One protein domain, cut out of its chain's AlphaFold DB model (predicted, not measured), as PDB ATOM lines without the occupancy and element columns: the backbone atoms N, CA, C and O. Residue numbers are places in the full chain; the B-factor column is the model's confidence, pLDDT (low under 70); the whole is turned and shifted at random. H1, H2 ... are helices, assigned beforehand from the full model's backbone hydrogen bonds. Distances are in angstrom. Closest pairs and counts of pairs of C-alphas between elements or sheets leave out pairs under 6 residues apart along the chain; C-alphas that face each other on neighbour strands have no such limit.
ATOM      1  N   LYS A   4     172.407 215.942 179.814       82.94
ATOM      2  CA  LYS A   4     172.061 214.651 180.416       82.94
ATOM      3  C   LYS A   4     170.993 214.778 181.504       82.94
ATOM      4  O   LYS A   4     170.036 214.014 181.505       82.94
ATOM      5  N   ALA A   5     171.104 215.782 182.377       82.38
ATOM      6  CA  ALA A   5     170.129 216.019 183.446       82.38
ATOM      7  C   ALA A   5     168.739 216.369 182.890       82.38
ATOM      8  O   ALA A   5     167.721 215.943 183.431       82.38
ATOM      9  N   HIS A   6     168.706 217.105 181.774       82.56
ATOM     10  CA  HIS A   6     167.471 217.427 181.063       82.56
ATOM     11  C   HIS A   6     166.802 216.174 180.482       82.56
ATOM     12  O   HIS A   6     165.612 215.957 180.695       82.56
ATOM     13  N   ASN A   7     167.586 215.312 179.830       80.75
ATOM     14  CA  ASN A   7     167.090 214.068 179.241       80.75
ATOM     15  C   ASN A   7     166.524 213.122 180.309       80.75
ATOM     16  O   ASN A   7     165.419 212.613 180.156       80.75
ATOM     17  N   VAL A   8     167.237 212.956 181.426       81.81
ATOM     18  CA  VAL A   8     166.785 212.121 182.546       81.81
ATOM     19  C   VAL A   8     165.493 212.672 183.167       81.81
ATOM     20  O   VAL A   8     164.565 211.909 183.414       81.81
ATOM     21  N   ALA A   9     165.378 213.990 183.366       83.44
ATOM     22  CA  ALA A   9     164.164 214.604 183.915       83.44
ATOM     23  C   ALA A   9     162.935 214.441 183.005       83.44
ATOM     24  O   ALA A   9     161.827 214.195 183.494       83.44
ATOM     25  N   ASN A  10     163.137 214.554 181.690       79.38
ATOM     26  CA  ASN A  10     162.079 214.363 180.705       79.38
ATOM     27  C   ASN A  10     161.602 212.909 180.688       79.38
ATOM     28  O   ASN A  10     160.395 212.679 180.715       79.38
ATOM     29  N   VAL A  11     162.524 211.941 180.740       78.62
ATOM     30  CA  VAL A  11     162.153 210.520 180.776       78.62
ATOM     31  C   VAL A  11     161.470 210.140 182.091       78.62
ATOM     32  O   VAL A  11     160.461 209.444 182.080       78.62
ATOM     33  N   ILE A  12     161.934 210.652 183.235       79.31
ATOM     34  CA  ILE A  12     161.247 210.430 184.520       79.31
ATOM     35  C   ILE A  12     159.805 210.948 184.457       79.31
ATOM     36  O   ILE A  12     158.890 210.273 184.923       79.31
ATOM     37  N   SER A  13     159.588 212.112 183.844       79.94
ATOM     38  CA  SER A  13     158.250 212.693 183.700       79.94
ATOM     39  C   SER A  13     157.375 211.904 182.716       79.94
ATOM     40  O   SER A  13     156.195 211.690 182.991       79.94
ATOM     41  N   SER A  14     157.931 211.428 181.595       72.75
ATOM     42  CA  SER A  14     157.190 210.623 180.609       72.75
ATOM     43  C   SER A  14     156.812 209.241 181.142       72.75
ATOM     44  O   SER A  14     155.793 208.684 180.750       72.75
ATOM     45  N   LEU A  15     157.586 208.709 182.089       70.19
ATOM     46  CA  LEU A  15     157.284 207.473 182.811       70.19
ATOM     47  C   LEU A  15     156.258 207.659 183.944       70.19
ATOM     48  O   LEU A  15     156.015 206.727 184.708       70.19
ATOM     49  N   GLY A  16     155.646 208.843 184.068       69.00
ATOM     50  CA  GLY A  16     154.655 209.147 185.105       69.00
ATOM     51  C   GLY A  16     155.259 209.553 186.454       69.00
ATOM     52  O   GLY A  16     154.542 209.632 187.452       69.00
ATOM     53  N   GLY A  17     156.566 209.817 186.499       73.69
ATOM     54  CA  GLY A  17     157.252 210.368 187.662       73.69
ATOM     55  C   GLY A  17     156.960 211.861 187.885       73.69
ATOM     56  O   GLY A  17     156.347 212.531 187.049       73.69
ATOM     57  N   PRO A  18     157.386 212.423 189.030       79.75
ATOM     58  CA  PRO A  18     157.168 213.830 189.341       79.75
ATOM     59  C   PRO A  18     157.952 214.735 188.384       79.75
ATOM     60  O   PRO A  18     159.098 214.449 188.042       79.75
ATOM     61  N   SER A  19     157.365 215.879 188.023       80.81
ATOM     62  CA  SER A  19     158.053 216.893 187.222       80.81
ATOM     63  C   SER A  19     159.262 217.432 187.991       80.81
ATOM     64  O   SER A  19     159.114 218.175 188.970       80.81
ATOM     65  N   LEU A  20     160.464 217.053 187.567       81.25
ATOM     66  CA  LEU A  20     161.698 217.511 188.191       81.25
ATOM     67  C   LEU A  20     162.009 218.938 187.733       81.25
ATOM     68  O   LEU A  20     162.205 219.209 186.550       81.25
ATOM     69  N   ASN A  21     162.076 219.871 188.686       85.44
ATOM     70  CA  ASN A  21     162.539 221.221 188.396       85.44
ATOM     71  C   ASN A  21     164.061 221.201 188.194       85.44
ATOM     72  O   ASN A  21     164.818 221.035 189.149       85.44
ATOM     73  N   LEU A  22     164.502 221.414 186.956       78.81
ATOM     74  CA  LEU A  22     165.915 221.455 186.557       78.81
ATOM     75  C   LEU A  22     166.715 222.567 187.253       78.81
ATOM     76  O   LEU A  22     167.934 222.488 187.356       78.81
ATOM     77  N   GLY A  23     166.045 223.593 187.788       80.00
ATOM     78  CA  GLY A  23     166.688 224.587 188.652       80.00
ATOM     79  C   GLY A  23     167.230 223.989 189.956       80.00
ATOM     80  O   GLY A  23     168.145 224.550 190.553       80.00
ATOM     81  N   ASN A  24     166.713 222.826 190.362       76.25
ATOM     82  CA  ASN A  24     167.111 222.104 191.565       76.25
ATOM     83  C   ASN A  24     168.064 220.938 191.279       76.25
ATOM     84  O   ASN A  24     168.348 220.195 192.206       76.25
ATOM     85  N   THR A  25     168.564 220.745 190.054       73.75
ATOM     86  CA  THR A  25     169.570 219.713 189.744       73.75
ATOM     87  C   THR A  25     171.045 220.163 189.704       73.75
ATOM     88  O   THR A  25     171.880 219.278 189.519       73.75
ATOM     89  N   PRO A  26     171.452 221.444 189.896       79.81
ATOM     90  CA  PRO A  26     172.866 221.809 189.762       79.81
ATOM     91  C   PRO A  26     173.745 221.155 190.834       79.81
ATOM     92  O   PRO A  26     174.885 220.817 190.550       79.81
ATOM     93  N   TRP A  27     173.194 220.843 192.015       80.44
ATOM     94  CA  TRP A  27     173.930 220.114 193.055       80.44
ATOM     95  C   TRP A  27     174.400 218.722 192.605       80.44
ATOM     96  O   TRP A  27     175.412 218.235 193.103       80.44
ATOM     97  N   ALA A  28     173.678 218.075 191.683       79.50
ATOM     98  CA  ALA A  28     174.053 216.770 191.151       79.50
ATOM     99  C   ALA A  28     175.122 216.892 190.053       79.50
ATOM    100  O   ALA A  28     175.984 216.025 189.964       79.50
ATOM    101  N   ASP A  29     175.106 217.975 189.267       83.00
ATOM    102  CA  ASP A  29     176.154 218.283 188.282       83.00
ATOM    103  C   ASP A  29     177.468 218.725 188.972       83.00
ATOM    104  O   ASP A  29     178.553 218.408 188.479       83.00
ATOM    105  N   ASP A  30     177.374 219.420 190.115       87.06
ATOM    106  CA  ASP A  30     178.516 219.944 190.886       87.06
ATOM    107  C   ASP A  30     179.273 218.854 191.671       87.06
ATOM    108  O   ASP A  30     180.441 219.030 192.030       87.06
ATOM    109  N   LEU A  31     178.627 217.717 191.944       88.88
ATOM    110  CA  LEU A  31     179.229 216.560 192.607       88.88
ATOM    111  C   LEU A  31     179.660 215.521 191.569       88.88
ATOM    112  O   LEU A  31     178.842 215.031 190.796       88.88
ATOM    113  N   GLU A  32     180.924 215.093 191.611       88.25
ATOM    114  CA  GLU A  32     181.469 214.082 190.686       88.25
ATOM    115  C   GLU A  32     180.636 212.789 190.669       88.25
ATOM    116  O   GLU A  32     180.292 212.275 189.606       88.25
ATOM    117  N   ALA A  33     180.222 212.312 191.847       84.06
ATOM    118  CA  ALA A  33     179.357 211.140 191.974       84.06
ATOM    119  C   ALA A  33     177.956 211.356 191.369       84.06
ATOM    120  O   ALA A  33     177.387 210.430 190.794       84.06
ATOM    121  N   GLY A  34     177.406 212.570 191.474       84.81
ATOM    122  CA  GLY A  34     176.109 212.914 190.891       84.81
ATOM    123  C   GLY A  34     176.167 212.971 189.365       84.81
ATOM    124  O   GLY A  34     175.303 212.408 188.697       84.81
ATOM    125  N   ASN A  35     177.230 213.551 188.807       86.56
ATOM    126  CA  ASN A  35     177.463 213.597 187.366       86.56
ATOM    127  C   ASN A  35     177.666 212.186 186.783       86.56
ATOM    128  O   ASN A  35     177.070 211.850 185.759       86.56
ATOM    129  N   LEU A  36     178.423 211.324 187.471       86.19
ATOM    130  CA  LEU A  36     178.575 209.916 187.090       86.19
ATOM    131  C   LEU A  36     177.237 209.165 187.099       86.19
ATOM    132  O   LEU A  36     176.959 208.431 186.156       86.19
ATOM    133  N   LEU A  37     176.390 209.381 188.112       82.38
ATOM    134  CA  LEU A  37     175.062 208.763 188.186       82.38
ATOM    135  C   LEU A  37     174.134 209.261 187.070       82.38
ATOM    136  O   LEU A  37     173.467 208.459 186.423       82.38
ATOM    137  N   LEU A  38     174.109 210.571 186.817       85.12
ATOM    138  CA  LEU A  38     173.332 211.165 185.727       85.12
ATOM    139  C   LEU A  38     173.829 210.703 184.357       85.12
ATOM    140  O   LEU A  38     173.016 210.514 183.455       85.12
ATOM    141  N   SER A  39     175.140 210.501 184.194       86.06
ATOM    142  CA  SER A  39     175.697 209.900 182.983       86.06
ATOM    143  C   SER A  39     175.269 208.453 182.847       86.06
ATOM    144  O   SER A  39     174.743 208.104 181.806       86.06
ATOM    145  N   TRP A  40     175.413 207.646 183.896       85.56
ATOM    146  CA  TRP A  40     175.012 206.244 183.864       85.56
ATOM    147  C   TRP A  40     173.525 206.085 183.527       85.56
ATOM    148  O   TRP A  40     173.186 205.285 182.661       85.56
ATOM    149  N   LEU A  41     172.652 206.892 184.144       81.94
ATOM    150  CA  LEU A  41     171.222 206.929 183.831       81.94
ATOM    151  C   LEU A  41     170.970 207.364 182.387       81.94
ATOM    152  O   LEU A  41     170.166 206.743 181.703       81.94
ATOM    153  N   ALA A  42     171.661 208.401 181.911       83.50
ATOM    154  CA  ALA A  42     171.558 208.837 180.523       83.50
ATOM    155  C   ALA A  42     172.063 207.775 179.532       83.50
ATOM    156  O   ALA A  42     171.508 207.674 178.448       83.50
ATOM    157  N   ASP A  43     173.054 206.966 179.909       82.50
ATOM    158  CA  ASP A  43     173.597 205.885 179.084       82.50
ATOM    159  C   ASP A  43     172.649 204.667 179.033       82.50
ATOM    160  O   ASP A  43     172.683 203.904 178.070       82.50
ATOM    161  N   GLN A  44     171.777 204.486 180.039       77.38
ATOM    162  CA  GLN A  44     170.688 203.492 179.993       77.38
ATOM    163  C   GLN A  44     169.520 203.937 179.096       77.38
ATOM    164  O   GLN A  44     168.715 203.114 178.660       77.38
ATOM    165  N   LEU A  45     169.406 205.239 178.825       77.56
ATOM    166  CA  LEU A  45     168.394 205.796 177.938       77.56
ATOM    167  C   LEU A  45     168.894 205.681 176.499       77.56
ATOM    168  O   LEU A  45     169.864 206.326 176.112       77.56
ATOM    169  N   CYS A  46     168.225 204.860 175.688       67.38
ATOM    170  CA  CYS A  46     168.572 204.725 174.275       67.38
ATOM    171  C   CYS A  46     168.566 206.112 173.606       67.38
ATOM    172  O   CYS A  46     167.621 206.876 173.799       67.38
ATOM    173  N   GLU A  47     169.578 206.450 172.807       67.44
ATOM    174  CA  GLU A  47     169.732 207.784 172.192       67.44
ATOM    175  C   GLU A  47     168.498 208.192 171.347       67.44
ATOM    176  O   GLU A  47     168.175 209.374 171.212       67.44
ATOM    177  N   SER A  48     167.719 207.205 170.876       59.78
ATOM    178  CA  SER A  48     166.426 207.399 170.204       59.78
ATOM    179  C   SER A  48     165.321 207.966 171.111       59.78
ATOM    180  O   SER A  48     164.493 208.745 170.649       59.78
ATOM    181  N   THR A  49     165.325 207.654 172.409       61.34
ATOM    182  CA  THR A  49     164.321 208.134 173.383       61.34
ATOM    183  C   THR A  49     164.475 209.619 173.705       61.34
ATOM    184  O   THR A  49     163.499 210.296 174.020       61.34
ATOM    185  N   VAL A  50     165.685 210.161 173.541       61.03
ATOM    186  CA  VAL A  50     165.963 211.599 173.673       61.03
ATOM    187  C   VAL A  50     165.357 212.390 172.508       61.03
ATOM    188  O   VAL A  50     164.949 213.538 172.687       61.03
ATOM    189  N   SER A  51     165.233 211.767 171.331       60.31
ATOM    190  CA  SER A  51     164.669 212.413 170.141       60.31
ATOM    191  C   SER A  51     163.146 212.595 170.240       60.31
ATOM    192  O   SER A  51     162.649 213.645 169.825       60.31
ATOM    193  N   LEU A  52     162.423 211.677 170.905       56.88
ATOM    194  CA  LEU A  52     160.979 211.817 171.188       56.88
ATOM    195  C   LEU A  52     160.642 213.111 171.941       56.88
ATOM    196  O   LEU A  52     159.637 213.763 171.659       56.88
ATOM    197  N   ALA A  53     161.489 213.517 172.891       56.19
ATOM    198  CA  ALA A  53     161.246 214.708 173.705       56.19
ATOM    199  C   ALA A  53     161.345 216.021 172.903       56.19
ATOM    200  O   ALA A  53     160.912 217.068 173.384       56.19
ATOM    201  N   THR A  54     161.902 215.981 171.686       61.31
ATOM    202  CA  THR A  54     162.108 217.169 170.839       61.31
ATOM    203  C   THR A  54     161.014 217.406 169.792       61.31
ATOM    204  O   THR A  54     161.101 218.379 169.045       61.31
ATOM    205  N   GLY A  55     159.946 216.598 169.778       57.12
ATOM    206  CA  GLY A  55     158.701 216.917 169.062       57.12
ATOM    207  C   GLY A  55     158.808 216.950 167.533       57.12
ATOM    208  O   GLY A  55     158.078 217.702 166.889       57.12
ATOM    209  N   THR A  56     159.714 216.173 166.940       57.84
ATOM    210  CA  THR A  56     159.762 215.988 165.482       57.84
ATOM    211  C   THR A  56     158.755 214.907 165.079       57.84
ATOM    212  O   THR A  56     158.810 213.796 165.588       57.84
ATOM    213  N   GLU A  57     157.804 215.246 164.200       62.16
ATOM    214  CA  GLU A  57     156.617 214.449 163.816       62.16
ATOM    215  C   GLU A  57     156.916 213.164 162.998       62.16
ATOM    216  O   GLU A  57     156.177 212.812 162.075       62.16
ATOM    217  N   GLU A  58     158.000 212.439 163.281       56.81
ATOM    218  CA  GLU A  58     158.354 211.221 162.545       56.81
ATOM    219  C   GLU A  58     157.787 209.946 163.196       56.81
ATOM    220  O   GLU A  58     158.396 209.336 164.063       56.81
ATOM    221  N   THR A  59     156.678 209.444 162.638       61.69
ATOM    222  CA  THR A  59     156.157 208.060 162.771       61.69
ATOM    223  C   THR A  59     155.863 207.553 164.194       61.69
ATOM    224  O   THR A  59     156.675 206.891 164.828       61.69
ATOM    225  N   GLN A  60     154.600 207.721 164.593       64.00
ATOM    226  CA  GLN A  60     153.963 207.276 165.843       64.00
ATOM    227  C   GLN A  60     154.263 205.818 166.280       64.00
ATOM    228  O   GLN A  60     154.259 205.525 167.470       64.00
ATOM    229  N   GLU A  61     154.564 204.900 165.353       68.31
ATOM    230  CA  GLU A  61     154.926 203.506 165.681       68.31
ATOM    231  C   GLU A  61     156.341 203.357 166.271       68.31
ATOM    232  O   GLU A  61     156.563 202.496 167.122       68.31
ATOM    233  N   LYS A  62     157.301 204.204 165.866       66.19
ATOM    234  CA  LYS A  62     158.668 204.181 166.422       66.19
ATOM    235  C   LYS A  62     158.722 204.753 167.836       66.19
ATOM    236  O   LYS A  62     159.554 204.327 168.641       66.19
ATOM    237  N   ASP A  63     157.818 205.681 168.124       67.19
ATOM    238  CA  ASP A  63     157.704 206.332 169.421       67.19
ATOM    239  C   ASP A  63     157.279 205.341 170.512       67.19
ATOM    240  O   ASP A  63     157.894 205.298 171.580       67.19
ATOM    241  N   GLU A  64     156.319 204.457 170.219       74.19
ATOM    242  CA  GLU A  64     155.876 203.426 171.166       74.19
ATOM    243  C   GLU A  64     156.947 202.368 171.461       74.19
ATOM    244  O   GLU A  64     157.064 201.899 172.595       74.19
ATOM    245  N   GLU A  65     157.721 201.951 170.458       75.75
ATOM    246  CA  GLU A  65     158.778 200.952 170.640       75.75
ATOM    247  C   GLU A  65     159.940 201.517 171.467       75.75
ATOM    248  O   GLU A  65     160.417 200.861 172.400       75.75
ATOM    249  N   CYS A  66     160.336 202.767 171.202       71.19
ATOM    250  CA  CYS A  66     161.335 203.472 172.004       71.19
ATOM    251  C   CYS A  66     160.861 203.684 173.444       71.19
ATOM    252  O   CYS A  66     161.629 203.456 174.379       71.19
ATOM    253  N   GLU A  67     159.597 204.061 173.647       72.25
ATOM    254  CA  GLU A  67     159.021 204.198 174.984       72.25
ATOM    255  C   GLU A  67     158.967 202.851 175.725       72.25
ATOM    256  O   GLU A  67     159.313 202.781 176.907       72.25
ATOM    257  N   ARG A  68     158.612 201.752 175.042       74.00
ATOM    258  CA  ARG A  68     158.667 200.394 175.617       74.00
ATOM    259  C   ARG A  68     160.091 199.993 175.995       74.00
ATOM    260  O   ARG A  68     160.275 199.399 177.054       74.00
ATOM    261  N   HIS A  69     161.090 200.320 175.177       75.50
ATOM    262  CA  HIS A  69     162.499 200.082 175.503       75.50
ATOM    263  C   HIS A  69     162.979 200.928 176.685       75.50
ATOM    264  O   HIS A  69     163.627 200.382 177.573       75.50
ATOM    265  N   ALA A  70     162.611 202.211 176.760       72.81
ATOM    266  CA  ALA A  70     162.905 203.051 177.923       72.81
ATOM    267  C   ALA A  70     162.270 202.480 179.199       72.81
ATOM    268  O   ALA A  70     162.937 202.344 180.221       72.81
ATOM    269  N   ARG A  71     160.995 202.076 179.131       72.25
ATOM    270  CA  ARG A  71     160.290 201.426 180.248       72.25
ATOM    271  C   ARG A  71     160.947 200.113 180.662       72.25
ATOM    272  O   ARG A  71     161.067 199.861 181.852       72.25
ATOM    273  N   ALA A  72     161.393 199.293 179.713       74.50
ATOM    274  CA  ALA A  72     162.075 198.036 180.012       74.50
ATOM    275  C   ALA A  72     163.467 198.256 180.629       74.50
ATOM    276  O   ALA A  72     163.819 197.569 181.583       74.50
ATOM    277  N   ALA A  73     164.236 199.225 180.117       77.31
ATOM    278  CA  ALA A  73     165.590 199.522 180.583       77.31
ATOM    279  C   ALA A  73     165.606 200.129 181.992       77.31
ATOM    280  O   ALA A  73     166.448 199.776 182.811       77.31
ATOM    281  N   ILE A  74     164.662 201.026 182.291       75.06
ATOM    282  CA  ILE A  74     164.580 201.672 183.610       75.06
ATOM    283  C   ILE A  74     163.704 200.856 184.570       75.06
ATOM    284  O   ILE A  74     163.813 201.025 185.778       75.06
ATOM    285  N   GLY A  75     162.891 199.921 184.068       71.06
ATOM    286  CA  GLY A  75     161.972 199.112 184.870       71.06
ATOM    287  C   GLY A  75     162.636 198.356 186.024       71.06
ATOM    288  O   GLY A  75     162.028 198.214 187.075       71.06
ATOM    289  N   GLU A  76     163.894 197.924 185.876       69.75
ATOM    290  CA  GLU A  76     164.644 197.263 186.961       69.75
ATOM    291  C   GLU A  76     165.174 198.230 188.035       69.75
ATOM    292  O   GLU A  76     165.579 197.798 189.112       69.75
ATOM    293  N   VAL A  77     165.195 199.532 187.743       72.25
ATOM    294  CA  VAL A  77     165.736 200.593 188.609       72.25
ATOM    295  C   VAL A  77     164.614 201.454 189.209       72.25
ATOM    296  O   VAL A  77     164.811 202.113 190.230       72.25
ATOM    297  N   THR A  78     163.430 201.467 188.590       75.94
ATOM    298  CA  THR A  78     162.249 202.164 189.105       75.94
ATOM    299  C   THR A  78     161.575 201.377 190.210       75.94
ATOM    300  O   THR A  78     161.314 200.190 190.049       75.94
ATOM    301  N   LEU A  79     161.207 202.078 191.282       81.00
ATOM    302  CA  LEU A  79     160.325 201.526 192.298       81.00
ATOM    303  C   LEU A  79     158.884 201.489 191.782       81.00
ATOM    304  O   LEU A  79     158.369 202.494 191.282       81.00
ATOM    305  N   GLU A  80     158.228 200.354 191.956       81.75
ATOM    306  CA  GLU A  80     156.806 200.177 191.680       81.75
ATOM    307  C   GLU A  80     155.945 200.960 192.689       81.75
ATOM    308  O   GLU A  80     156.390 201.251 193.806       81.75
ATOM    309  N   PRO A  81     154.706 201.348 192.339       79.69
ATOM    310  CA  PRO A  81     153.881 202.180 193.215       79.69
ATOM    311  C   PRO A  81     153.647 201.545 194.597       79.69
ATOM    312  O   PRO A  81     153.621 202.253 195.608       79.69
ATOM    313  N   GLU A  82     153.545 200.222 194.670       82.12
ATOM    314  CA  GLU A  82     153.442 199.466 195.918       82.12
ATOM    315  C   GLU A  82     154.748 199.523 196.728       82.12
ATOM    316  O   GLU A  82     154.712 199.688 197.949       82.12
ATOM    317  N   GLU A  83     155.905 199.474 196.068       83.56
ATOM    318  CA  GLU A  83     157.221 199.609 196.704       83.56
ATOM    319  C   GLU A  83     157.418 201.013 197.277       83.56
ATOM    320  O   GLU A  83     157.912 201.178 198.395       83.56
ATOM    321  N   VAL A  84     156.954 202.042 196.564       83.19
ATOM    322  CA  VAL A  84     156.972 203.431 197.042       83.19
ATOM    323  C   VAL A  84     156.148 203.578 198.327       83.19
ATOM    324  O   VAL A  84     156.568 204.276 199.258       83.19
ATOM    325  N   LEU A  85     155.004 202.893 198.432       84.12
ATOM    326  CA  LEU A  85     154.213 202.854 199.667       84.12
ATOM    327  C   LEU A  85     154.971 202.158 200.807       84.12
ATOM    328  O   LEU A  85     154.935 202.642 201.942       84.12
ATOM    329  N   MET A  86     155.698 201.074 200.520       81.19
ATOM    330  CA  MET A  86     156.543 200.396 201.510       81.19
ATOM    331  C   MET A  86     157.667 201.311 202.007       81.19
ATOM    332  O   MET A  86     157.833 201.469 203.217       81.19
ATOM    333  N   VAL A  87     158.377 201.993 201.104       82.31
ATOM    334  CA  VAL A  87     159.439 202.953 201.455       82.31
ATOM    335  C   VAL A  87     158.890 204.097 202.311       82.31
ATOM    336  O   VAL A  87     159.491 204.460 203.324       82.31
ATOM    337  N   LYS A  88     157.712 204.631 201.968       83.75
ATOM    338  CA  LYS A  88     157.046 205.683 202.749       83.75
ATOM    339  C   LYS A  88     156.664 205.213 204.156       83.75
ATOM    340  O   LYS A  88     156.767 205.983 205.109       83.75
ATOM    341  N   ASN A  89     156.255 203.955 204.303       79.94
ATOM    342  CA  ASN A  89     155.949 203.366 205.606       79.94
ATOM    343  C   ASN A  89     157.214 203.137 206.449       79.94
ATOM    344  O   ASN A  89     157.179 203.349 207.661       79.94
ATOM    345  N   ILE A  90     158.338 202.782 205.818       81.00
ATOM    346  CA  ILE A  90     159.638 202.592 206.484       81.00
ATOM    347  C   ILE A  90     160.205 203.918 207.010       81.00
ATOM    348  O   ILE A  90     160.770 203.946 208.100       81.00
ATOM    349  N   GLN A  91     160.008 205.039 206.304       78.75
ATOM    350  CA  GLN A  91     160.459 206.364 206.768       78.75
ATOM    351  C   GLN A  91     159.850 206.794 208.114       78.75
ATOM    352  O   GLN A  91     160.431 207.626 208.809       78.75
ATOM    353  N   ASN A  92     158.709 206.217 208.503       78.62
ATOM    354  CA  ASN A  92     158.056 206.490 209.784       78.62
ATOM    355  C   ASN A  92     158.559 205.590 210.933       78.62
ATOM    356  O   ASN A  92     158.120 205.759 212.071       78.62
ATOM    357  N   MET A  93     159.455 204.636 210.660       74.31
ATOM    358  CA  MET A  93     160.011 203.704 211.644       74.31
ATOM    359  C   MET A  93     161.428 204.133 212.094       74.31
ATOM    360  O   MET A  93     162.184 204.716 211.314       74.31
TER     361      MET A  93
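This is residues 4 to 93 of the 425 residues of an uncharacterized protein of Hebeloma cylindrosporum h7 (UniProt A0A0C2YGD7). A loose cluster of short helices gathers round H1 in its middle, with H3 and H4 around H1 and the longest helix, H5, along one side; H6 sticks out beyond the last residue of H5 as an arm, residues 80 to 86 and 88 to 93 standing free. H5 and H6 follow each other end to end along the longest axis, and the small helix H2 makes a corner with H3 at the far end of the cluster. The printed part has 90 residues with six named helices, H1 to H6 in order along the chain, and no named strand; the class is all helix. The whole is only just loose, close to compact, with a radius of gyration of the C-alphas of 14.8 A, and only just elongated, spanning 49 by 33 by 20 A.

H5, residues 60 to 75, is 22.2 A long from first to last C-alpha, with C-alpha 60 at (153.963, 207.276, 165.843). H4 is residues 47 to 52. H3, residues 32 to 44, is 18.5 A long, and H2 is residues 26 to 30. H1, residues 4 to 14, is 15.4 A long from C-alpha 4 at (172.061, 214.651, 180.416). H6, residues 81 to 90, is 14.5 A long and ends at C-alpha 90 at (159.638, 202.592, 206.484).

H5 touches H4 with its residues 63 to 70 alone, at a steep tilt of 55 degrees, opposite ways; their closest C-alphas, of Thr 49 and Cys 66, are 5.7 A apart. H5 and H1 are near each other, with 8 pairs of C-alphas within 10 A. H3 and H5 are close but not clearly touching, the closest C-alphas being those of Gln 44 and Ala 73 at 6.5 A. H1 and H4 are also close but not clearly touching, with the C-alphas of Asn 7 and Val 50 closest at 6.2 A. H3 touches H1 with its residues 38 to 42 alone, at a steep tilt of 54 degrees, the same way; the C-alphas of Lys 4 and Ala 42 are closest at 5.8 A. H2 and H3 touch only at the corner, with the C-alphas of Ala 28 and Gly 34 closest at 4.4 A. H1 and H2 are only just apart, with their closest C-alphas at 8.1 A. H6 touches no helix. In H1, H2, H3 and H6 every O i to N i+4 pair is within hydrogen-bond range; in H5 it is 10 of 12, and in H4 0 of 2, beside 2 of 3 O i to N i+3 pairs.

The C-alphas of Glu 58 and Met 93, 49.7 A apart, are the two farthest apart. The printed part has no cut. The link from H1 to H2, 11 residues, is long. Residues 54 to 59 stand free. Without the stretches that stand free, the body has 71 residues and spans 38 by 27 by 21 A. The mean pLDDT of the printed part is 75.9; residue 16, residues 46 to 63 and residue 76 are under 70.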